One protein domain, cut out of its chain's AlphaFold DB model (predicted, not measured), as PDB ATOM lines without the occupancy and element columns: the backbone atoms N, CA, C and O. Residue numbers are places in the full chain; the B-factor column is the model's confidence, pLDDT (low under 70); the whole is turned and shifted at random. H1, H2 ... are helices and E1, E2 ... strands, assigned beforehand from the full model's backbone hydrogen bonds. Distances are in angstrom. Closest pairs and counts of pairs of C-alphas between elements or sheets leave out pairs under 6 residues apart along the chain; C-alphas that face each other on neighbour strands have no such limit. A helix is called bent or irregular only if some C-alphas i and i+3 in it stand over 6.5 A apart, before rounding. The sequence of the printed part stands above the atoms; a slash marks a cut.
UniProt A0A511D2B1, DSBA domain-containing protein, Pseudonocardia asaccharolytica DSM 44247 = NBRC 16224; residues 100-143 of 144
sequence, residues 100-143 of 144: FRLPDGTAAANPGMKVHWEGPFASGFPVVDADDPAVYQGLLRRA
ATOM      1  N   PHE A 100     177.328 223.856 232.490       92.12
ATOM      2  CA  PHE A 100     176.324 222.852 232.842       92.12
ATOM      3  C   PHE A 100     177.017 221.584 233.330       92.12
ATOM      4  O   PHE A 100     177.950 221.110 232.684       92.12
ATOM      5  N   ARG A 101     176.558 221.021 234.449       91.31
ATOM      6  CA  ARG A 101     177.008 219.729 234.989       91.31
ATOM      7  C   ARG A 101     175.866 218.730 234.841       91.31
ATOM      8  O   ARG A 101     174.738 219.049 235.204       91.31
ATOM      9  N   LEU A 102     176.152 217.562 234.280       91.69
ATOM     10  CA  LEU A 102     175.151 216.544 233.965       91.69
ATOM     11  C   LEU A 102     175.194 215.382 234.974       91.69
ATOM     12  O   LEU A 102     176.230 215.175 235.616       91.69
ATOM     13  N   PRO A 103     174.100 214.605 235.115       92.69
ATOM     14  CA  PRO A 103     174.037 213.467 236.041       92.69
ATOM     15  C   PRO A 103     175.104 212.394 235.788       92.69
ATOM     16  O   PRO A 103     175.545 211.730 236.722       92.69
ATOM     17  N   ASP A 104     175.566 212.260 234.542       91.62
ATOM     18  CA  ASP A 104     176.640 211.342 234.134       91.62
ATOM     19  C   ASP A 104     178.051 211.790 234.582       91.62
ATOM     20  O   ASP A 104     179.045 211.138 234.262       91.62
ATOM     21  N   GLY A 105     178.153 212.904 235.314       91.25
ATOM     22  CA  GLY A 105     179.404 213.479 235.806       91.25
ATOM     23  C   GLY A 105     180.140 214.346 234.784       91.25
ATOM     24  O   GLY A 105     181.151 214.962 235.127       91.25
ATOM     25  N   THR A 106     179.651 214.437 233.545       91.25
ATOM     26  CA  THR A 106     180.247 215.311 232.529       91.25
ATOM     27  C   THR A 106     179.853 216.774 232.736       91.25
ATOM     28  O   THR A 106     178.873 217.104 233.409       91.25
ATOM     29  N   ALA A 107     180.633 217.676 232.139       92.38
ATOM     30  CA  ALA A 107     180.356 219.105 232.132       92.38
ATOM     31  C   ALA A 107     180.455 219.678 230.714       92.38
ATOM     32  O   ALA A 107     181.274 219.232 229.910       92.38
ATOM     33  N   ALA A 108     179.636 220.686 230.424       92.00
ATOM     34  CA  ALA A 108     179.685 221.463 229.195       92.00
ATOM     35  C   ALA A 108     179.884 222.944 229.541       92.00
ATOM     36  O   ALA A 108     179.036 223.543 230.205       92.00
ATOM     37  N   ALA A 109     180.996 223.524 229.093       91.69
ATOM     38  CA  ALA A 109     181.287 224.948 229.233       91.69
ATOM     39  C   ALA A 109     180.914 225.687 227.941       91.69
ATOM     40  O   ALA A 109     181.265 225.233 226.853       91.69
ATOM     41  N   ASN A 110     180.204 226.809 228.078       90.69
ATOM     42  CA  ASN A 110     179.714 227.661 226.994       90.69
ATOM     43  C   ASN A 110     179.076 226.883 225.813       90.69
ATOM     44  O   ASN A 110     179.490 227.062 224.665       90.69
ATOM     45  N   PRO A 111     178.121 225.961 226.066       93.44
ATOM     46  CA  PRO A 111     177.581 225.108 225.014       93.44
ATOM     47  C   PRO A 111     176.849 225.931 223.950       93.44
ATOM     48  O   PRO A 111     176.105 226.852 224.270       93.44
ATOM     49  N   GLY A 112     177.027 225.560 222.680       93.69
ATOM     50  CA  GLY A 112     176.297 226.163 221.555       93.69
ATOM     51  C   GLY A 112     176.934 227.429 221.004       93.69
ATOM     52  O   GLY A 112     176.603 227.827 219.896       93.69
ATOM     53  N   MET A 113     177.904 228.015 221.708       93.00
ATOM     54  CA  MET A 113     178.616 229.197 221.238       93.00
ATOM     55  C   MET A 113     180.069 228.880 220.902       93.00
ATOM     56  O   MET A 113     180.817 228.340 221.719       93.00
ATOM     57  N   LYS A 114     180.503 229.304 219.714       92.75
ATOM     58  CA  LYS A 114     181.921 229.396 219.367       92.75
ATOM     59  C   LYS A 114     182.315 230.862 219.321       92.75
ATOM     60  O   LYS A 114     181.698 231.651 218.609       92.75
ATOM     61  N   VAL A 115     183.343 231.210 220.085       92.50
ATOM     62  CA  VAL A 115     183.814 232.584 220.236       92.50
ATOM     63  C   VAL A 115     185.324 232.616 220.065       92.50
ATOM     64  O   VAL A 115     186.029 231.798 220.662       92.50
ATOM     65  N   HIS A 116     185.817 233.589 219.307       93.12
ATOM     66  CA  HIS A 116     187.212 234.018 219.365       93.12
ATOM     67  C   HIS A 116     187.302 235.436 219.937       93.12
ATOM     68  O   HIS A 116     186.302 236.137 220.054       93.12
ATOM     69  N   TRP A 117     188.500 235.848 220.346       94.19
ATOM     70  CA  TRP A 117     188.746 237.188 220.871       94.19
ATOM     71  C   TRP A 117     189.572 237.992 219.876       94.19
ATOM     72  O   TRP A 117     190.619 237.528 219.428       94.19
ATOM     73  N   GLU A 118     189.116 239.204 219.578       96.94
ATOM     74  CA  GLU A 118     189.917 240.231 218.917       96.94
ATOM     75  C   GLU A 118     190.660 241.024 220.000       96.94
ATOM     76  O   GLU A 118     190.064 241.761 220.794       96.94
ATOM     77  N   GLY A 119     191.977 240.820 220.077       94.12
ATOM     78  CA  GLY A 119     192.822 241.279 221.185       94.12
ATOM     79  C   GLY A 119     192.973 240.243 222.314       94.12
ATOM     80  O   GLY A 119     192.550 239.095 222.173       94.12
ATOM     81  N   PRO A 120     193.621 240.603 223.441       92.44
ATOM     82  CA  PRO A 120     193.869 239.648 224.519       92.44
ATOM     83  C   PRO A 120     192.574 239.197 225.207       92.44
ATOM     84  O   PRO A 120     191.621 239.968 225.349       92.44
ATOM     85  N   PHE A 121     192.551 237.948 225.676       84.94
ATOM     86  CA  PHE A 121     191.419 237.389 226.414       84.94
ATOM     87  C   PHE A 121     191.044 238.271 227.614       84.94
ATOM     88  O   PHE A 121     191.917 238.690 228.373       84.94
ATOM     89  N   ALA A 122     189.746 238.542 227.781       79.81
ATOM     90  CA  ALA A 122     189.180 239.380 228.844       79.81
ATOM     91  C   ALA A 122     189.618 240.863 228.857       79.81
ATOM     92  O   ALA A 122     189.235 241.591 229.771       79.81
ATOM     93  N   SER A 123     190.357 241.339 227.846       86.19
ATOM     94  CA  SER A 123     190.655 242.772 227.659       86.19
ATOM     95  C   SER A 123     190.383 243.299 226.244       86.19
ATOM     96  O   SER A 123     190.326 244.510 226.052       86.19
ATOM     97  N   GLY A 124     190.269 242.411 225.253       90.69
ATOM     98  CA  GLY A 124     189.767 242.702 223.910       90.69
ATOM     99  C   GLY A 124     188.241 242.608 223.843       90.69
ATOM    100  O   GLY A 124     187.558 242.847 224.839       90.69
ATOM    101  N   PHE A 125     187.703 242.214 222.688       90.62
ATOM    102  CA  PHE A 125     186.272 241.926 222.545       90.62
ATOM    103  C   PHE A 125     186.023 240.535 221.944       90.62
ATOM    104  O   PHE A 125     186.774 240.099 221.068       90.62
ATOM    105  N   PRO A 126     184.988 239.816 222.411       91.44
ATOM    106  CA  PRO A 126     184.606 238.537 221.834       91.44
ATOM    107  C   PRO A 126     183.884 238.731 220.494       91.44
ATOM    108  O   PRO A 126     183.034 239.612 220.356       91.44
ATOM    109  N   VAL A 127     184.178 237.865 219.529       94.56
ATOM    110  CA  VAL A 127     183.476 237.731 218.250       94.56
ATOM    111  C   VAL A 127     182.838 236.348 218.202       94.56
ATOM    112  O   VAL A 127     183.504 235.332 218.403       94.56
ATOM    113  N   VAL A 128     181.525 236.315 217.969       94.31
ATOM    114  CA  VAL A 128     180.756 235.070 217.872       94.31
ATOM    115  C   VAL A 128     180.904 234.508 216.462       94.31
ATOM    116  O   VAL A 128     180.422 235.099 215.500       94.31
ATOM    117  N   ASP A 129     181.560 233.356 216.354       96.19
ATOM    118  CA  ASP A 129     181.733 232.626 215.094       96.19
ATOM    119  C   ASP A 129     180.529 231.740 214.774       96.19
ATOM    120  O   ASP A 129     180.224 231.485 213.609       96.19
ATOM    121  N   ALA A 130     179.882 231.210 215.812       95.31
ATOM    122  CA  ALA A 130     178.714 230.354 215.691       95.31
ATOM    123  C   ALA A 130     177.848 230.436 216.951       95.31
ATOM    124  O   ALA A 130     178.371 230.513 218.066       95.31
ATOM    125  N   ASP A 131     176.539 230.352 216.733       94.94
ATOM    126  CA  ASP A 131     175.496 230.218 217.744       94.94
ATOM    127  C   ASP A 131     174.530 229.117 217.278       94.94
ATOM    128  O   ASP A 131     173.837 229.266 216.269       94.94
ATOM    129  N   ASP A 132     174.564 227.976 217.961       95.69
ATOM    130  CA  ASP A 132     173.698 226.826 217.718       95.69
ATOM    131  C   ASP A 132     172.860 226.525 218.971       95.69
ATOM    132  O   ASP A 132     173.323 225.818 219.873       95.69
ATOM    133  N   PRO A 133     171.600 226.990 219.033       94.06
ATOM    134  CA  PRO A 133     170.726 226.724 220.170       94.06
ATOM    135  C   PRO A 133     170.259 225.259 220.246       94.06
ATOM    136  O   PRO A 133     169.712 224.840 221.270       94.06
ATOM    137  N   ALA A 134     170.463 224.435 219.209       95.19
ATOM    138  CA  ALA A 134     170.029 223.038 219.229       95.19
ATOM    139  C   ALA A 134     170.798 222.192 220.262       95.19
ATOM    140  O   ALA A 134     170.293 221.147 220.693       95.19
ATOM    141  N   VAL A 135     171.971 222.647 220.730       94.56
ATOM    142  CA  VAL A 135     172.737 221.949 221.776       94.56
ATOM    143  C   VAL A 135     171.935 221.740 223.060       94.56
ATOM    144  O   VAL A 135     172.092 220.703 223.709       94.56
ATOM    145  N   TYR A 136     171.036 222.668 223.413       93.44
ATOM    146  CA  TYR A 136     170.268 222.593 224.657       93.44
ATOM    147  C   TYR A 136     169.306 221.400 224.652       93.44
ATOM    148  O   TYR A 136     169.150 220.731 225.669       93.44
ATOM    149  N   GLN A 137     168.758 221.030 223.489       94.44
ATOM    150  CA  GLN A 137     167.952 219.811 223.342       94.44
ATOM    151  C   GLN A 137     168.781 218.534 223.546       94.44
ATOM    152  O   GLN A 137     168.268 217.500 223.976       94.44
ATOM    153  N   GLY A 138     170.073 218.573 223.216       92.94
ATOM    154  CA  GLY A 138     171.010 217.491 223.520       92.94
ATOM    155  C   GLY A 138     171.302 217.387 225.016       92.94
ATOM    156  O   GLY A 138     171.284 216.285 225.560       92.94
ATOM    157  N   LEU A 139     171.525 218.524 225.682       93.38
ATOM    158  CA  LEU A 139     171.773 218.580 227.124       93.38
ATOM    159  C   LEU A 139     170.558 218.108 227.930       93.38
ATOM    160  O   LEU A 139     170.713 217.257 228.799       93.38
ATOM    161  N   LEU A 140     169.352 218.572 227.590       93.25
ATOM    162  CA  LEU A 140     168.113 218.171 228.268       93.25
ATOM    163  C   LEU A 140     167.848 216.665 228.157       93.25
ATOM    164  O   LEU A 140     167.490 216.026 229.141       93.25
ATOM    165  N   ARG A 141     168.095 216.060 226.987       93.44
ATOM    166  CA  ARG A 141     167.965 214.602 226.804       93.44
ATOM    167  C   ARG A 141     168.940 213.782 227.654       93.44
ATOM    168  O   ARG A 141     168.706 212.596 227.843       93.44
ATOM    169  N   ARG A 142     170.029 214.391 228.128       91.62
ATOM    170  CA  ARG A 142     171.057 213.764 228.972       91.62
ATOM    171  C   ARG A 142     170.911 214.115 230.455       91.62
ATOM    172  O   ARG A 142     171.716 213.657 231.254       91.62
ATOM    173  N   ALA A 143     169.935 214.948 230.811       86.75
ATOM    174  CA  ALA A 143     169.716 215.415 232.178       86.75
ATOM    175  C   ALA A 143     168.841 214.465 233.023       86.75
ATOM    176  O   ALA A 143     168.476 214.826 234.141       86.75
TER     177      ALA A 143
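This is residues 100 to 143 of the 144 residues of the protein "DSBA domain-containing protein" of Pseudonocardia asaccharolytica DSM 44247 = NBRC 16224 (UniProt A0A511D2B1). A two-stranded hairpin, E2 and E3, makes one end of a flat, loose structure, and its turn, residues 119 to 124, sticks out free. At the other end the backbone parts into two prongs with a gap between them: a small loop of residues 100 to 109 that ends in the short strand E1, and the short helix H1. The printed part has 44 residues, with three named strands and one named helix in the order E1, E2, E3, H1; the sheet has the order E2 - E3 and is antiparallel. The class is mixed, helices and strands, with 7 residues in the helix and 16 in the strands. The radius of gyration of the C-alphas is 13.3 A, and the C-alphas span 36 by 20 by 8 A.

Strand E2 is residues 113 to 118, 16.0 A from first to last C-alpha, beginning at C-alpha 113 at (178.616, 229.197, 221.238). Strand E3, the longest strand by residues, is residues 125 to 131 and 16.6 A long. Strand E1 is residues 107 to 109, with C-alpha 107 at (180.356, 219.105, 232.132). Helix H1 is residues 135 to 141, 10.1 A long, and ends at C-alpha 141 at (167.965, 214.602, 226.804).

E2 and E3 form a hairpin of antiparallel neighbours, with 152 degrees between their N-to-C directions. The C-alphas of Val 115 and Val 128 face each other at 4.6 A, and those of Trp 117 and Pro 126 at 4.5 A. N 127 and O 116 are 2.8 A apart and N 118 and O 125 are 2.9 A apart, both within hydrogen-bond range. E1 pairs with no named strand, but residues 100 to 101 pair antiparallel with residues 107 to 108 of E1. E1 is apart from E2, from E3 and from H1. E2 and H1 are also apart. In H1 each O i to N i+4 pair is within hydrogen-bond range, and the helix is not bent.

The two C-alphas farthest apart are those of Gly 119 and Arg 141, at 36.9 A. The C-alphas of the first and last printed residues, Phe 100 and Ala 143, are 10.0 A apart. The links E1 to E2 and E3 to H1 are tight, with 3 residues each, and the link E2 to E3 is short, with 6 residues; no link is long. The printed part has no cut. Its mean pLDDT is 92.3, and no printed residue is under 70.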